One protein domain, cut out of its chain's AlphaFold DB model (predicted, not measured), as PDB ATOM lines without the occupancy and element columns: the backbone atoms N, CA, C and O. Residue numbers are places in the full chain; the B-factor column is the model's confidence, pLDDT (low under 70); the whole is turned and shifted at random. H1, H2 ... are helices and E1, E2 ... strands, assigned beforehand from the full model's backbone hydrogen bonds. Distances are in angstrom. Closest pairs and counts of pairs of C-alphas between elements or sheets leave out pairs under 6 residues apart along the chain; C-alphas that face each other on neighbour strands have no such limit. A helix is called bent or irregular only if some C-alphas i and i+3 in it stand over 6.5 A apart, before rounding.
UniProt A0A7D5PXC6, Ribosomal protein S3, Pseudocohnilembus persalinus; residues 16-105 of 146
ATOM      1  N   ASN A  16     210.493 170.315 139.407       81.06
ATOM      2  CA  ASN A  16     209.226 169.597 139.369       81.06
ATOM      3  C   ASN A  16     208.457 169.709 140.688       81.06
ATOM      4  O   ASN A  16     209.030 169.592 141.776       81.06
ATOM      5  N   TYR A  17     207.133 169.825 140.575       83.00
ATOM      6  CA  TYR A  17     206.219 169.628 141.695       83.00
ATOM      7  C   TYR A  17     206.076 168.144 142.048       83.00
ATOM      8  O   TYR A  17     206.182 167.262 141.188       83.00
ATOM      9  N   TRP A  18     205.760 167.874 143.316       84.94
ATOM     10  CA  TRP A  18     205.318 166.552 143.753       84.94
ATOM     11  C   TRP A  18     204.027 166.125 143.042       84.94
ATOM     12  O   TRP A  18     203.296 166.924 142.452       84.94
ATOM     13  N   SER A  19     203.733 164.824 143.094       84.19
ATOM     14  CA  SER A  19     202.517 164.277 142.491       84.19
ATOM     15  C   SER A  19     201.241 164.851 143.104       84.19
ATOM     16  O   SER A  19     200.276 165.005 142.366       84.19
ATOM     17  N   ASN A  20     201.259 165.198 144.393       85.12
ATOM     18  CA  ASN A  20     200.193 165.900 145.100       85.12
ATOM     19  C   ASN A  20     200.717 167.214 145.678       85.12
ATOM     20  O   ASN A  20     201.905 167.343 145.967       85.12
ATOM     21  N   LEU A  21     199.808 168.164 145.871       83.56
ATOM     22  CA  LEU A  21     200.107 169.523 146.311       83.56
ATOM     23  C   LEU A  21     199.371 169.794 147.628       83.56
ATOM     24  O   LEU A  21     198.411 170.560 147.704       83.56
ATOM     25  N   TRP A  22     199.803 169.098 148.672       86.56
ATOM     26  CA  TRP A  22     199.382 169.324 150.048       86.56
ATOM     27  C   TRP A  22     200.570 169.086 150.974       86.56
ATOM     28  O   TRP A  22     201.446 168.281 150.668       86.56
ATOM     29  N   ASP A  23     200.562 169.761 152.118       85.69
ATOM     30  CA  ASP A  23     201.544 169.559 153.179       85.69
ATOM     31  C   ASP A  23     200.845 169.530 154.549       85.69
ATOM     32  O   ASP A  23     199.720 170.033 154.714       85.69
ATOM     33  N   SER A  24     201.450 168.852 155.522       85.06
ATOM     34  CA  SER A  24     200.880 168.660 156.855       85.06
ATOM     35  C   SER A  24     201.917 168.180 157.867       85.06
ATOM     36  O   SER A  24     202.447 167.083 157.724       85.06
ATOM     37  N   ASN A  25     202.088 168.922 158.965       80.88
ATOM     38  CA  ASN A  25     203.024 168.553 160.033       80.88
ATOM     39  C   ASN A  25     202.495 167.410 160.921       80.88
ATOM     40  O   ASN A  25     203.151 166.389 161.093       80.88
ATOM     41  N   LEU A  26     201.282 167.542 161.472       87.06
ATOM     42  CA  LEU A  26     200.756 166.592 162.470       87.06
ATOM     43  C   LEU A  26     200.030 165.385 161.861       87.06
ATOM     44  O   LEU A  26     199.912 164.330 162.481       87.06
ATOM     45  N   LEU A  27     199.500 165.531 160.647       85.25
ATOM     46  CA  LEU A  27     198.589 164.557 160.035       85.25
ATOM     47  C   LEU A  27     199.156 163.972 158.733       85.25
ATOM     48  O   LEU A  27     198.400 163.411 157.940       85.25
ATOM     49  N   PHE A  28     200.471 164.084 158.514       88.62
ATOM     50  CA  PHE A  28     201.148 163.618 157.301       88.62
ATOM     51  C   PHE A  28     200.742 162.192 156.912       88.62
ATOM     52  O   PHE A  28     200.243 161.967 155.812       88.62
ATOM     53  N   LYS A  29     200.865 161.235 157.847       89.94
ATOM     54  CA  LYS A  29     200.545 159.818 157.592       89.94
ATOM     55  C   LYS A  29     199.110 159.636 157.092       89.94
ATOM     56  O   LYS A  29     198.882 158.893 156.143       89.94
ATOM     57  N   LYS A  30     198.142 160.337 157.693       88.25
ATOM     58  CA  LYS A  30     196.727 160.230 157.305       88.25
ATOM     59  C   LYS A  30     196.497 160.755 155.889       88.25
ATOM     60  O   LYS A  30     195.859 160.070 155.096       88.25
ATOM     61  N   TYR A  31     197.045 161.921 155.547       86.69
ATOM     62  CA  TYR A  31     196.894 162.487 154.199       86.69
ATOM     63  C   TYR A  31     197.653 161.705 153.134       86.69
ATOM     64  O   TYR A  31     197.166 161.566 152.011       86.69
ATOM     65  N   PHE A  32     198.799 161.134 153.496       88.88
ATOM     66  CA  PHE A  32     199.560 160.254 152.625       88.88
ATOM     67  C   PHE A  32     198.738 159.022 152.238       88.88
ATOM     68  O   PHE A  32     198.506 158.783 151.050       88.88
ATOM     69  N   PHE A  33     198.206 158.295 153.226       90.12
ATOM     70  CA  PHE A  33     197.358 157.130 152.965       90.12
ATOM     71  C   PHE A  33     196.059 157.496 152.251       90.12
ATOM     72  O   PHE A  33     195.661 156.783 151.333       90.12
ATOM     73  N   LEU A  34     195.430 158.619 152.607       88.31
ATOM     74  CA  LEU A  34     194.238 159.110 151.916       88.31
ATOM     75  C   LEU A  34     194.521 159.372 150.432       88.31
ATOM     76  O   LEU A  34     193.741 158.965 149.577       88.31
ATOM     77  N   SER A  35     195.648 160.008 150.117       87.75
ATOM     78  CA  SER A  35     196.022 160.321 148.735       87.75
ATOM     79  C   SER A  35     196.301 159.063 147.918       87.75
ATOM     80  O   SER A  35     195.863 158.955 146.775       87.75
ATOM     81  N   ILE A  36     196.988 158.082 148.510       90.12
ATOM     82  CA  ILE A  36     197.216 156.776 147.877       90.12
ATOM     83  C   ILE A  36     195.889 156.052 147.653       90.12
ATOM     84  O   ILE A  36     195.652 155.524 146.564       90.12
ATOM     85  N   PHE A  37     195.022 156.040 148.666       89.19
ATOM     86  CA  PHE A  37     193.714 155.404 148.599       89.19
ATOM     87  C   PHE A  37     192.857 156.016 147.492       89.19
ATOM     88  O   PHE A  37     192.361 155.281 146.644       89.19
ATOM     89  N   LEU A  38     192.737 157.346 147.451       88.12
ATOM     90  CA  LEU A  38     191.966 158.058 146.434       88.12
ATOM     91  C   LEU A  38     192.511 157.789 145.032       88.12
ATOM     92  O   LEU A  38     191.741 157.419 144.149       88.12
ATOM     93  N   ASN A  39     193.827 157.884 144.833       86.19
ATOM     94  CA  ASN A  39     194.440 157.594 143.536       86.19
ATOM     95  C   ASN A  39     194.127 156.168 143.071       86.19
ATOM     96  O   ASN A  39     193.717 155.959 141.929       86.19
ATOM     97  N   LYS A  40     194.260 155.177 143.959       86.69
ATOM     98  CA  LYS A  40     193.942 153.783 143.633       86.69
ATOM     99  C   LYS A  40     192.448 153.586 143.375       86.69
ATOM    100  O   LYS A  40     192.089 152.861 142.453       86.69
ATOM    101  N   TYR A  41     191.591 154.238 144.154       84.19
ATOM    102  CA  TYR A  41     190.141 154.169 144.017       84.19
ATOM    103  C   TYR A  41     189.666 154.730 142.672       84.19
ATOM    104  O   TYR A  41     188.936 154.047 141.957       84.19
ATOM    105  N   PHE A  42     190.130 155.920 142.279       82.62
ATOM    106  CA  PHE A  42     189.805 156.494 140.972       82.62
ATOM    107  C   PHE A  42     190.334 155.629 139.834       82.62
ATOM    108  O   PHE A  42     189.575 155.309 138.925       82.62
ATOM    109  N   ASN A  43     191.582 155.161 139.909       79.44
ATOM    110  CA  ASN A  43     192.105 154.228 138.911       79.44
ATOM    111  C   ASN A  43     191.207 152.987 138.786       79.44
ATOM    112  O   ASN A  43     190.840 152.601 137.682       79.44
ATOM    113  N   LEU A  44     190.791 152.396 139.906       77.88
ATOM    114  CA  LEU A  44     189.910 151.231 139.922       77.88
ATOM    115  C   LEU A  44     188.515 151.506 139.347       77.88
ATOM    116  O   LEU A  44     187.960 150.611 138.717       77.88
ATOM    117  N   LEU A  45     187.953 152.703 139.535       72.94
ATOM    118  CA  LEU A  45     186.672 153.093 138.932       72.94
ATOM    119  C   LEU A  45     186.747 153.180 137.403       72.94
ATOM    120  O   LEU A  45     185.782 152.823 136.727       72.94
ATOM    121  N   PHE A  46     187.877 153.645 136.870       69.38
ATOM    122  CA  PHE A  46     188.110 153.744 135.427       69.38
ATOM    123  C   PHE A  46     188.579 152.425 134.799       69.38
ATOM    124  O   PHE A  46     188.505 152.265 133.584       69.38
ATOM    125  N   VAL A  47     189.017 151.456 135.606       66.19
ATOM    126  CA  VAL A  47     189.322 150.102 135.138       66.19
ATOM    127  C   VAL A  47     188.027 149.306 134.986       66.19
ATOM    128  O   VAL A  47     187.259 149.121 135.930       66.19
ATOM    129  N   ASP A  48     187.816 148.748 133.793       60.97
ATOM    130  CA  ASP A  48     186.591 148.035 133.422       60.97
ATOM    131  C   ASP A  48     186.187 146.898 134.381       60.97
ATOM    132  O   ASP A  48     184.991 146.616 134.523       60.97
ATOM    133  N   TYR A  49     187.165 146.296 135.063       55.75
ATOM    134  CA  TYR A  49     187.041 145.100 135.898       55.75
ATOM    135  C   TYR A  49     186.214 145.275 137.186       55.75
ATOM    136  O   TYR A  49     185.445 144.390 137.561       55.75
ATOM    137  N   THR A  50     186.323 146.404 137.889       61.19
ATOM    138  CA  THR A  50     185.602 146.584 139.171       61.19
ATOM    139  C   THR A  50     184.101 146.706 138.959       61.19
ATOM    140  O   THR A  50     183.284 146.198 139.728       61.19
ATOM    141  N   LEU A  51     183.729 147.339 137.854       60.69
ATOM    142  CA  LEU A  51     182.342 147.577 137.533       60.69
ATOM    143  C   LEU A  51     181.713 146.357 136.843       60.69
ATOM    144  O   LEU A  51     180.532 146.105 137.054       60.69
ATOM    145  N   THR A  52     182.466 145.536 136.094       59.50
ATOM    146  CA  THR A  52     181.972 144.207 135.667       59.50
ATOM    147  C   THR A  52     181.744 143.278 136.859       59.50
ATOM    148  O   THR A  52     180.741 142.568 136.887       59.50
ATOM    149  N   PHE A  53     182.604 143.332 137.877       64.31
ATOM    150  CA  PHE A  53     182.399 142.614 139.134       64.31
ATOM    151  C   PHE A  53     181.124 143.069 139.870       64.31
ATOM    152  O   PHE A  53     180.292 142.232 140.225       64.31
ATOM    153  N   LEU A  54     180.902 144.382 140.012       63.00
ATOM    154  CA  LEU A  54     179.653 144.935 140.562       63.00
ATOM    155  C   LEU A  54     178.420 144.518 139.750       63.00
ATOM    156  O   LEU A  54     177.406 144.134 140.325       63.00
ATOM    157  N   LEU A  55     178.498 144.536 138.417       59.66
ATOM    158  CA  LEU A  55     177.410 144.079 137.547       59.66
ATOM    159  C   LEU A  55     177.109 142.589 137.737       59.66
ATOM    160  O   LEU A  55     175.941 142.205 137.760       59.66
ATOM    161  N   ASN A  56     178.136 141.757 137.920       61.19
ATOM    162  CA  ASN A  56     177.968 140.337 138.218       61.19
ATOM    163  C   ASN A  56     177.298 140.117 139.581       61.19
ATOM    164  O   ASN A  56     176.436 139.246 139.694       61.19
ATOM    165  N   LEU A  57     177.625 140.928 140.591       65.88
ATOM    166  CA  LEU A  57     176.951 140.910 141.894       65.88
ATOM    167  C   LEU A  57     175.487 141.364 141.799       65.88
ATOM    168  O   LEU A  57     174.601 140.691 142.316       65.88
ATOM    169  N   ILE A  58     175.201 142.449 141.075       63.59
ATOM    170  CA  ILE A  58     173.830 142.942 140.848       63.59
ATOM    171  C   ILE A  58     172.993 141.897 140.095       63.59
ATOM    172  O   ILE A  58     171.824 141.685 140.426       63.59
ATOM    173  N   LYS A  59     173.592 141.217 139.106       59.53
ATOM    174  CA  LYS A  59     172.965 140.114 138.368       59.53
ATOM    175  C   LYS A  59     172.661 138.932 139.288       59.53
ATOM    176  O   LYS A  59     171.550 138.416 139.235       59.53
ATOM    177  N   LYS A  60     173.614 138.537 140.141       66.25
ATOM    178  CA  LYS A  60     173.418 137.490 141.161       66.25
ATOM    179  C   LYS A  60     172.294 137.844 142.139       66.25
ATOM    180  O   LYS A  60     171.518 136.970 142.499       66.25
ATOM    181  N   ASN A  61     172.144 139.122 142.479       68.12
ATOM    182  CA  ASN A  61     171.118 139.609 143.405       68.12
ATOM    183  C   ASN A  61     169.743 139.866 142.747       68.12
ATOM    184  O   ASN A  61     168.873 140.469 143.369       68.12
ATOM    185  N   ASN A  62     169.518 139.431 141.497       60.31
ATOM    186  CA  ASN A  62     168.230 139.520 140.787       60.31
ATOM    187  C   ASN A  62     167.612 140.931 140.671       60.31
ATOM    188  O   ASN A  62     166.413 141.080 140.420       60.31
ATOM    189  N   LEU A  63     168.425 141.987 140.728       64.00
ATOM    190  CA  LEU A  63     167.990 143.370 140.492       64.00
ATOM    191  C   LEU A  63     167.837 143.638 138.980       64.00
ATOM    192  O   LEU A  63     168.549 144.450 138.383       64.00
ATOM    193  N   LYS A  64     166.904 142.927 138.330       58.06
ATOM    194  CA  LYS A  64     166.732 142.879 136.862       58.06
ATOM    195  C   LYS A  64     166.550 144.262 136.221       58.06
ATOM    196  O   LYS A  64     167.099 144.513 135.150       58.06
ATOM    197  N   LYS A  65     165.832 145.176 136.888       57.22
ATOM    198  CA  LYS A  65     165.598 146.549 136.395       57.22
ATOM    199  C   LYS A  65     166.870 147.407 136.414       57.22
ATOM    200  O   LYS A  65     167.107 148.152 135.470       57.22
ATOM    201  N   GLY A  66     167.719 147.265 137.435       52.66
ATOM    202  CA  GLY A  66     168.987 147.997 137.528       52.66
ATOM    203  C   GLY A  66     170.016 147.513 136.506       52.66
ATOM    204  O   GLY A  66     170.670 148.320 135.854       52.66
ATOM    205  N   TYR A  67     170.105 146.196 136.297       54.59
ATOM    206  CA  TYR A  67     171.087 145.580 135.401       54.59
ATOM    207  C   TYR A  67     170.935 146.011 133.929       54.59
ATOM    208  O   TYR A  67     171.926 146.333 133.268       54.59
ATOM    209  N   TYR A  68     169.706 146.065 133.403       53.50
ATOM    210  CA  TYR A  68     169.461 146.458 132.007       53.50
ATOM    211  C   TYR A  68     169.769 147.939 131.739       53.50
ATOM    212  O   TYR A  68     170.394 148.273 130.729       53.50
ATOM    213  N   ILE A  69     169.392 148.825 132.666       54.00
ATOM    214  CA  ILE A  69     169.647 150.269 132.555       54.00
ATOM    215  C   ILE A  69     171.156 150.549 132.644       54.00
ATOM    216  O   ILE A  69     171.687 151.346 131.877       54.00
ATOM    217  N   TYR A  70     171.881 149.852 133.523       52.75
ATOM    218  CA  TYR A  70     173.312 150.099 133.734       52.75
ATOM    219  C   TYR A  70     174.225 149.451 132.679       52.75
ATOM    220  O   TYR A  70     175.228 150.043 132.277       52.75
ATOM    221  N   SER A  71     173.892 148.251 132.191       54.38
ATOM    222  CA  SER A  71     174.695 147.555 131.167       54.38
ATOM    223  C   SER A  71     174.700 148.285 129.817       54.38
ATOM    224  O   SER A  71     175.731 148.331 129.142       54.38
ATOM    225  N   THR A  72     173.576 148.907 129.449       55.56
ATOM    226  CA  THR A  72     173.445 149.732 128.238       55.56
ATOM    227  C   THR A  72     174.152 151.083 128.368       55.56
ATOM    228  O   THR A  72     174.810 151.511 127.417       55.56
ATOM    229  N   LEU A  73     174.108 151.717 129.548       51.22
ATOM    230  CA  LEU A  73     174.864 152.942 129.842       51.22
ATOM    231  C   LEU A  73     176.386 152.716 129.732       51.22
ATOM    232  O   LEU A  73     177.091 153.534 129.144       51.22
ATOM    233  N   LYS A  74     176.916 151.590 130.223       50.22
ATOM    234  CA  LYS A  74     178.374 151.406 130.362       50.22
ATOM    235  C   LYS A  74     179.125 151.091 129.061       50.22
ATOM    236  O   LYS A  74     180.196 151.655 128.851       50.22
ATOM    237  N   LYS A  75     178.590 150.244 128.164       51.34
ATOM    238  CA  LYS A  75     179.290 149.859 126.909       51.34
ATOM    239  C   LYS A  75     179.662 151.063 126.029       51.34
ATOM    240  O   LYS A  75     180.592 150.965 125.234       51.34
ATOM    241  N   LYS A  76     178.946 152.183 126.171       51.56
ATOM    242  CA  LYS A  76     179.194 153.428 125.432       51.56
ATOM    243  C   LYS A  76     179.956 154.491 126.232       51.56
ATOM    244  O   LYS A  76     180.668 155.271 125.614       51.56
ATOM    245  N   LEU A  77     179.816 154.535 127.562       54.88
ATOM    246  CA  LEU A  77     180.281 155.675 128.363       54.88
ATOM    247  C   LEU A  77     181.722 155.593 128.866       54.88
ATOM    248  O   LEU A  77     182.254 156.648 129.141       54.88
ATOM    249  N   PHE A  78     182.362 154.427 128.998       58.72
ATOM    250  CA  PHE A  78     183.760 154.364 129.485       58.72
ATOM    251  C   PHE A  78     184.775 153.944 128.425       58.72
ATOM    252  O   PHE A  78     185.950 154.256 128.567       58.72
ATOM    253  N   LYS A  79     184.330 153.333 127.317       61.69
ATOM    254  CA  LYS A  79     185.216 152.867 126.232       61.69
ATOM    255  C   LYS A  79     186.111 153.975 125.659       61.69
ATOM    256  O   LYS A  79     187.177 153.690 125.125       61.69
ATOM    257  N   ASN A  80     185.665 155.222 125.766       66.56
ATOM    258  CA  ASN A  80     186.350 156.369 125.191       66.56
ATOM    259  C   ASN A  80     187.020 157.262 126.243       66.56
ATOM    260  O   ASN A  80     187.667 158.232 125.868       66.56
ATOM    261  N   TYR A  81     186.862 156.973 127.539       71.50
ATOM    262  CA  TYR A  81     187.382 157.830 128.600       71.50
ATOM    263  C   TYR A  81     188.657 157.236 129.194       71.50
ATOM    264  O   TYR A  81     188.657 156.118 129.698       71.50
ATOM    265  N   PHE A  82     189.728 158.021 129.175       73.00
ATOM    266  CA  PHE A  82     191.019 157.689 129.757       73.00
ATOM    267  C   PHE A  82     191.290 158.601 130.944       73.00
ATOM    268  O   PHE A  82     191.246 159.827 130.837       73.00
ATOM    269  N   LEU A  83     191.579 157.995 132.089       81.19
ATOM    270  CA  LEU A  83     192.005 158.731 133.266       81.19
ATOM    271  C   LEU A  83     193.443 159.221 133.060       81.19
ATOM    272  O   LEU A  83     194.336 158.425 132.784       81.19
ATOM    273  N   GLY A  84     193.658 160.527 133.182       83.25
ATOM    274  CA  GLY A  84     194.974 161.143 133.068       83.25
ATOM    275  C   GLY A  84     195.732 161.112 134.389       83.25
ATOM    276  O   GLY A  84     196.602 160.276 134.616       83.25
ATOM    277  N   LYS A  85     195.414 162.063 135.271       84.31
ATOM    278  CA  LYS A  85     196.050 162.206 136.585       84.31
ATOM    279  C   LYS A  85     195.026 162.642 137.621       84.31
ATOM    280  O   LYS A  85     194.132 163.431 137.321       84.31
ATOM    281  N   VAL A  86     195.192 162.132 138.834       85.31
ATOM    282  CA  VAL A  86     194.446 162.561 140.014       85.31
ATOM    283  C   VAL A  86     195.396 163.348 140.902       85.31
ATOM    284  O   VAL A  86     196.483 162.878 141.241       85.31
ATOM    285  N   TRP A  87     194.991 164.564 141.235       85.00
ATOM    286  CA  TRP A  87     195.702 165.467 142.121       85.00
ATOM    287  C   TRP A  87     194.891 165.697 143.376       85.00
ATOM    288  O   TRP A  87     193.723 166.072 143.307       85.00
ATOM    289  N   VAL A  88     195.537 165.520 144.522       86.00
ATOM    290  CA  VAL A  88     194.995 165.933 145.812       86.00
ATOM    291  C   VAL A  88     195.671 167.236 146.219       86.00
ATOM    292  O   VAL A  88     196.899 167.342 146.218       86.00
ATOM    293  N   LEU A  89     194.850 168.222 146.552       87.25
ATOM    294  CA  LEU A  89     195.225 169.578 146.925       87.25
ATOM    295  C   LEU A  89     194.606 169.920 148.282       87.25
ATOM    296  O   LEU A  89     193.490 169.490 148.594       87.25
ATOM    297  N   LYS A  90     195.314 170.729 149.071       84.38
ATOM    298  CA  LYS A  90     194.805 171.289 150.328       84.38
ATOM    299  C   LYS A  90     195.030 172.798 150.343       84.38
ATOM    300  O   LYS A  90     196.170 173.243 150.265       84.38
ATOM    301  N   TYR A  91     193.959 173.573 150.483       85.31
ATOM    302  CA  TYR A  91     194.021 175.034 150.577       85.31
ATOM    303  C   TYR A  91     192.921 175.548 151.510       85.31
ATOM    304  O   TYR A  91     191.793 175.076 151.417       85.31
ATOM    305  N   GLN A  92     193.244 176.476 152.420       80.81
ATOM    306  CA  GLN A  92     192.288 177.113 153.350       80.81
ATOM    307  C   GLN A  92     191.285 176.126 153.985       80.81
ATOM    308  O   GLN A  92     190.072 176.265 153.854       80.81
ATOM    309  N   ASN A  93     191.798 175.074 154.636       81.00
ATOM    310  CA  ASN A  93     191.008 174.001 155.268       81.00
ATOM    311  C   ASN A  93     190.101 173.174 154.334       81.00
ATOM    312  O   ASN A  93     189.384 172.296 154.812       81.00
ATOM    313  N   SER A  94     190.179 173.378 153.020       78.19
ATOM    314  CA  SER A  94     189.432 172.624 152.015       78.19
ATOM    315  C   SER A  94     190.315 171.587 151.324       78.19
ATOM    316  O   SER A  94     191.497 171.829 151.060       78.19
ATOM    317  N   TYR A  95     189.723 170.431 151.012       82.50
ATOM    318  CA  TYR A  95     190.336 169.407 150.166       82.50
ATOM    319  C   TYR A  95     189.775 169.509 148.763       82.50
ATOM    320  O   TYR A  95     188.559 169.478 148.569       82.50
ATOM    321  N   LEU A  96     190.668 169.591 147.788       84.38
ATOM    322  CA  LEU A  96     190.314 169.596 146.382       84.38
ATOM    323  C   LEU A  96     190.926 168.358 145.738       84.38
ATOM    324  O   LEU A  96     192.124 168.105 145.857       84.38
ATOM    325  N   VAL A  97     190.087 167.575 145.069       86.25
ATOM    326  CA  VAL A  97     190.532 166.448 144.254       86.25
ATOM    327  C   VAL A  97     190.288 166.822 142.805       86.25
ATOM    328  O   VAL A  97     189.143 166.949 142.375       86.25
ATOM    329  N   VAL A  98     191.367 167.025 142.060       85.12
ATOM    330  CA  VAL A  98     191.314 167.334 140.634       85.12
ATOM    331  C   VAL A  98     191.573 166.045 139.872       85.12
ATOM    332  O   VAL A  98     192.642 165.450 139.979       85.12
ATOM    333  N   VAL A  99     190.577 165.602 139.115       86.00
ATOM    334  CA  VAL A  99     190.644 164.389 138.297       86.00
ATOM    335  C   VAL A  99     190.663 164.824 136.840       86.00
ATOM    336  O   VAL A  99     189.667 165.342 136.340       86.00
ATOM    337  N   ASN A 100     191.789 164.630 136.160       82.00
ATOM    338  CA  ASN A 100     191.885 164.905 134.732       82.00
ATOM    339  C   ASN A 100     191.437 163.676 133.932       82.00
ATOM    340  O   ASN A 100     191.971 162.583 134.134       82.00
ATOM    341  N   ILE A 101     190.468 163.851 133.036       83.56
ATOM    342  CA  ILE A 101     189.862 162.775 132.248       83.56
ATOM    343  C   ILE A 101     189.854 163.201 130.782       83.56
ATOM    344  O   ILE A 101     189.316 164.250 130.435       83.56
ATOM    345  N   PHE A 102     190.406 162.356 129.921       78.44
ATOM    346  CA  PHE A 102     190.420 162.541 128.477       78.44
ATOM    347  C   PHE A 102     189.321 161.706 127.832       78.44
ATOM    348  O   PHE A 102     189.109 160.566 128.231       78.44
ATOM    349  N   ASN A 103     188.643 162.247 126.823       75.06
ATOM    350  CA  ASN A 103     187.684 161.501 126.014       75.06
ATOM    351  C   ASN A 103     188.176 161.443 124.564       75.06
ATOM    352  O   ASN A 103     188.364 162.485 123.941       75.06
ATOM    353  N   THR A 104     188.370 160.244 124.019       69.94
ATOM    354  CA  THR A 104     188.839 160.026 122.641       69.94
ATOM    355  C   THR A 104     187.732 160.115 121.598       69.94
ATOM    356  O   THR A 104     188.018 160.187 120.410       69.94
ATOM    357  N   ASN A 105     186.469 160.134 122.022       64.88
ATOM    358  CA  ASN A 105     185.313 160.223 121.139       64.88
ATOM    359  C   ASN A 105     184.372 161.299 121.687       64.88
ATOM    360  O   ASN A 105     183.358 161.025 122.337       64.88
TER     361      ASN A 105
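Overview. This is residues 16 to 105 of the 146 residues of the protein "Ribosomal protein S3" of Pseudocohnilembus persalinus (UniProt A0A7D5PXC6). What shape do these atoms make? It is an open V of two arms: in one, the long helix H1 packs on a two-stranded hairpin of E1 and E2, mainly on E1; the other is a helical hairpin of H2 and H3. What is it built of? The printed part has 90 residues, with three named helices and then two named strands in the order H1, H2, H3, E1, E2; the class is mixed, helices and strands, and the sheet E1 - E2 is antiparallel. How compact is it? It is loose and elongated, with a radius of gyration of the C-alphas of 17.1 A and spans of 50 by 32 by 21 A.

Along the chain. Where are the strands? E1 is residues 81 to 91, 28.7 A from first to last C-alpha, and it bends by 52 degrees at residue 84. E2 is residues 94 to 103, 28.3 A long, and ends with C-alpha 103 at (187.684, 161.501, 126.014). Where are the helices? H1 is residues 28 to 46, 27.3 A long, and begins with C-alpha 28 at (201.148, 163.618, 157.301). H2 is residues 48 to 60, 18.6 A long, and H3 is residues 64 to 77, 20.5 A long. H3 is neither bent nor irregular, but only just: C-alphas 73 and 76 are 6.2 A apart.

Arrangement. How do the strands pair? E1 and E2 form an antiparallel hairpin, with 164 degrees between their directions; N 87 and O 98 are within hydrogen-bond range at 2.8 A, as are N 96 and O 89 at 2.9 A. How does H1 stand to them? The closest C-alphas of H1 and E1 are those of Asn 39 and Val 86, 6.1 A apart, while H1 and E2 are near each other, with 6 pairs of C-alphas within 10 A. How do the helices stand? H2 and H3 form a helical hairpin and touch, opposite ways at a shallow tilt of 15 degrees, through residues 55 to 59 and 66 to 71 alone, closest at C-alphas 59 and 67, 6.5 A. H1 and H2 are close but not clearly touching, with C-alphas 44 and 50 closest at 6.4 A, and only just about perpendicular at 72 degrees; H1 and H3 are apart. What do the helix backbones show? Every O i to N i+4 pair is within hydrogen-bond range in H1 and H2, against 6 of 10 in H3.

Size, cuts and confidence. How far does it reach? The two C-alphas farthest apart, those of Asn 16 and Asn 62, are 50.9 A apart. Are there cuts or long links? The printed part has no cut, and the four links between named elements are tight; residues 16 to 27 hold no named element, and residues 25 to 30, of which 28 to 30 belong to H1, stand free. Where is confidence low? The mean pLDDT of the printed part is 73.9, and residues 46 to 80 and 104 to 105 of this model are under 70.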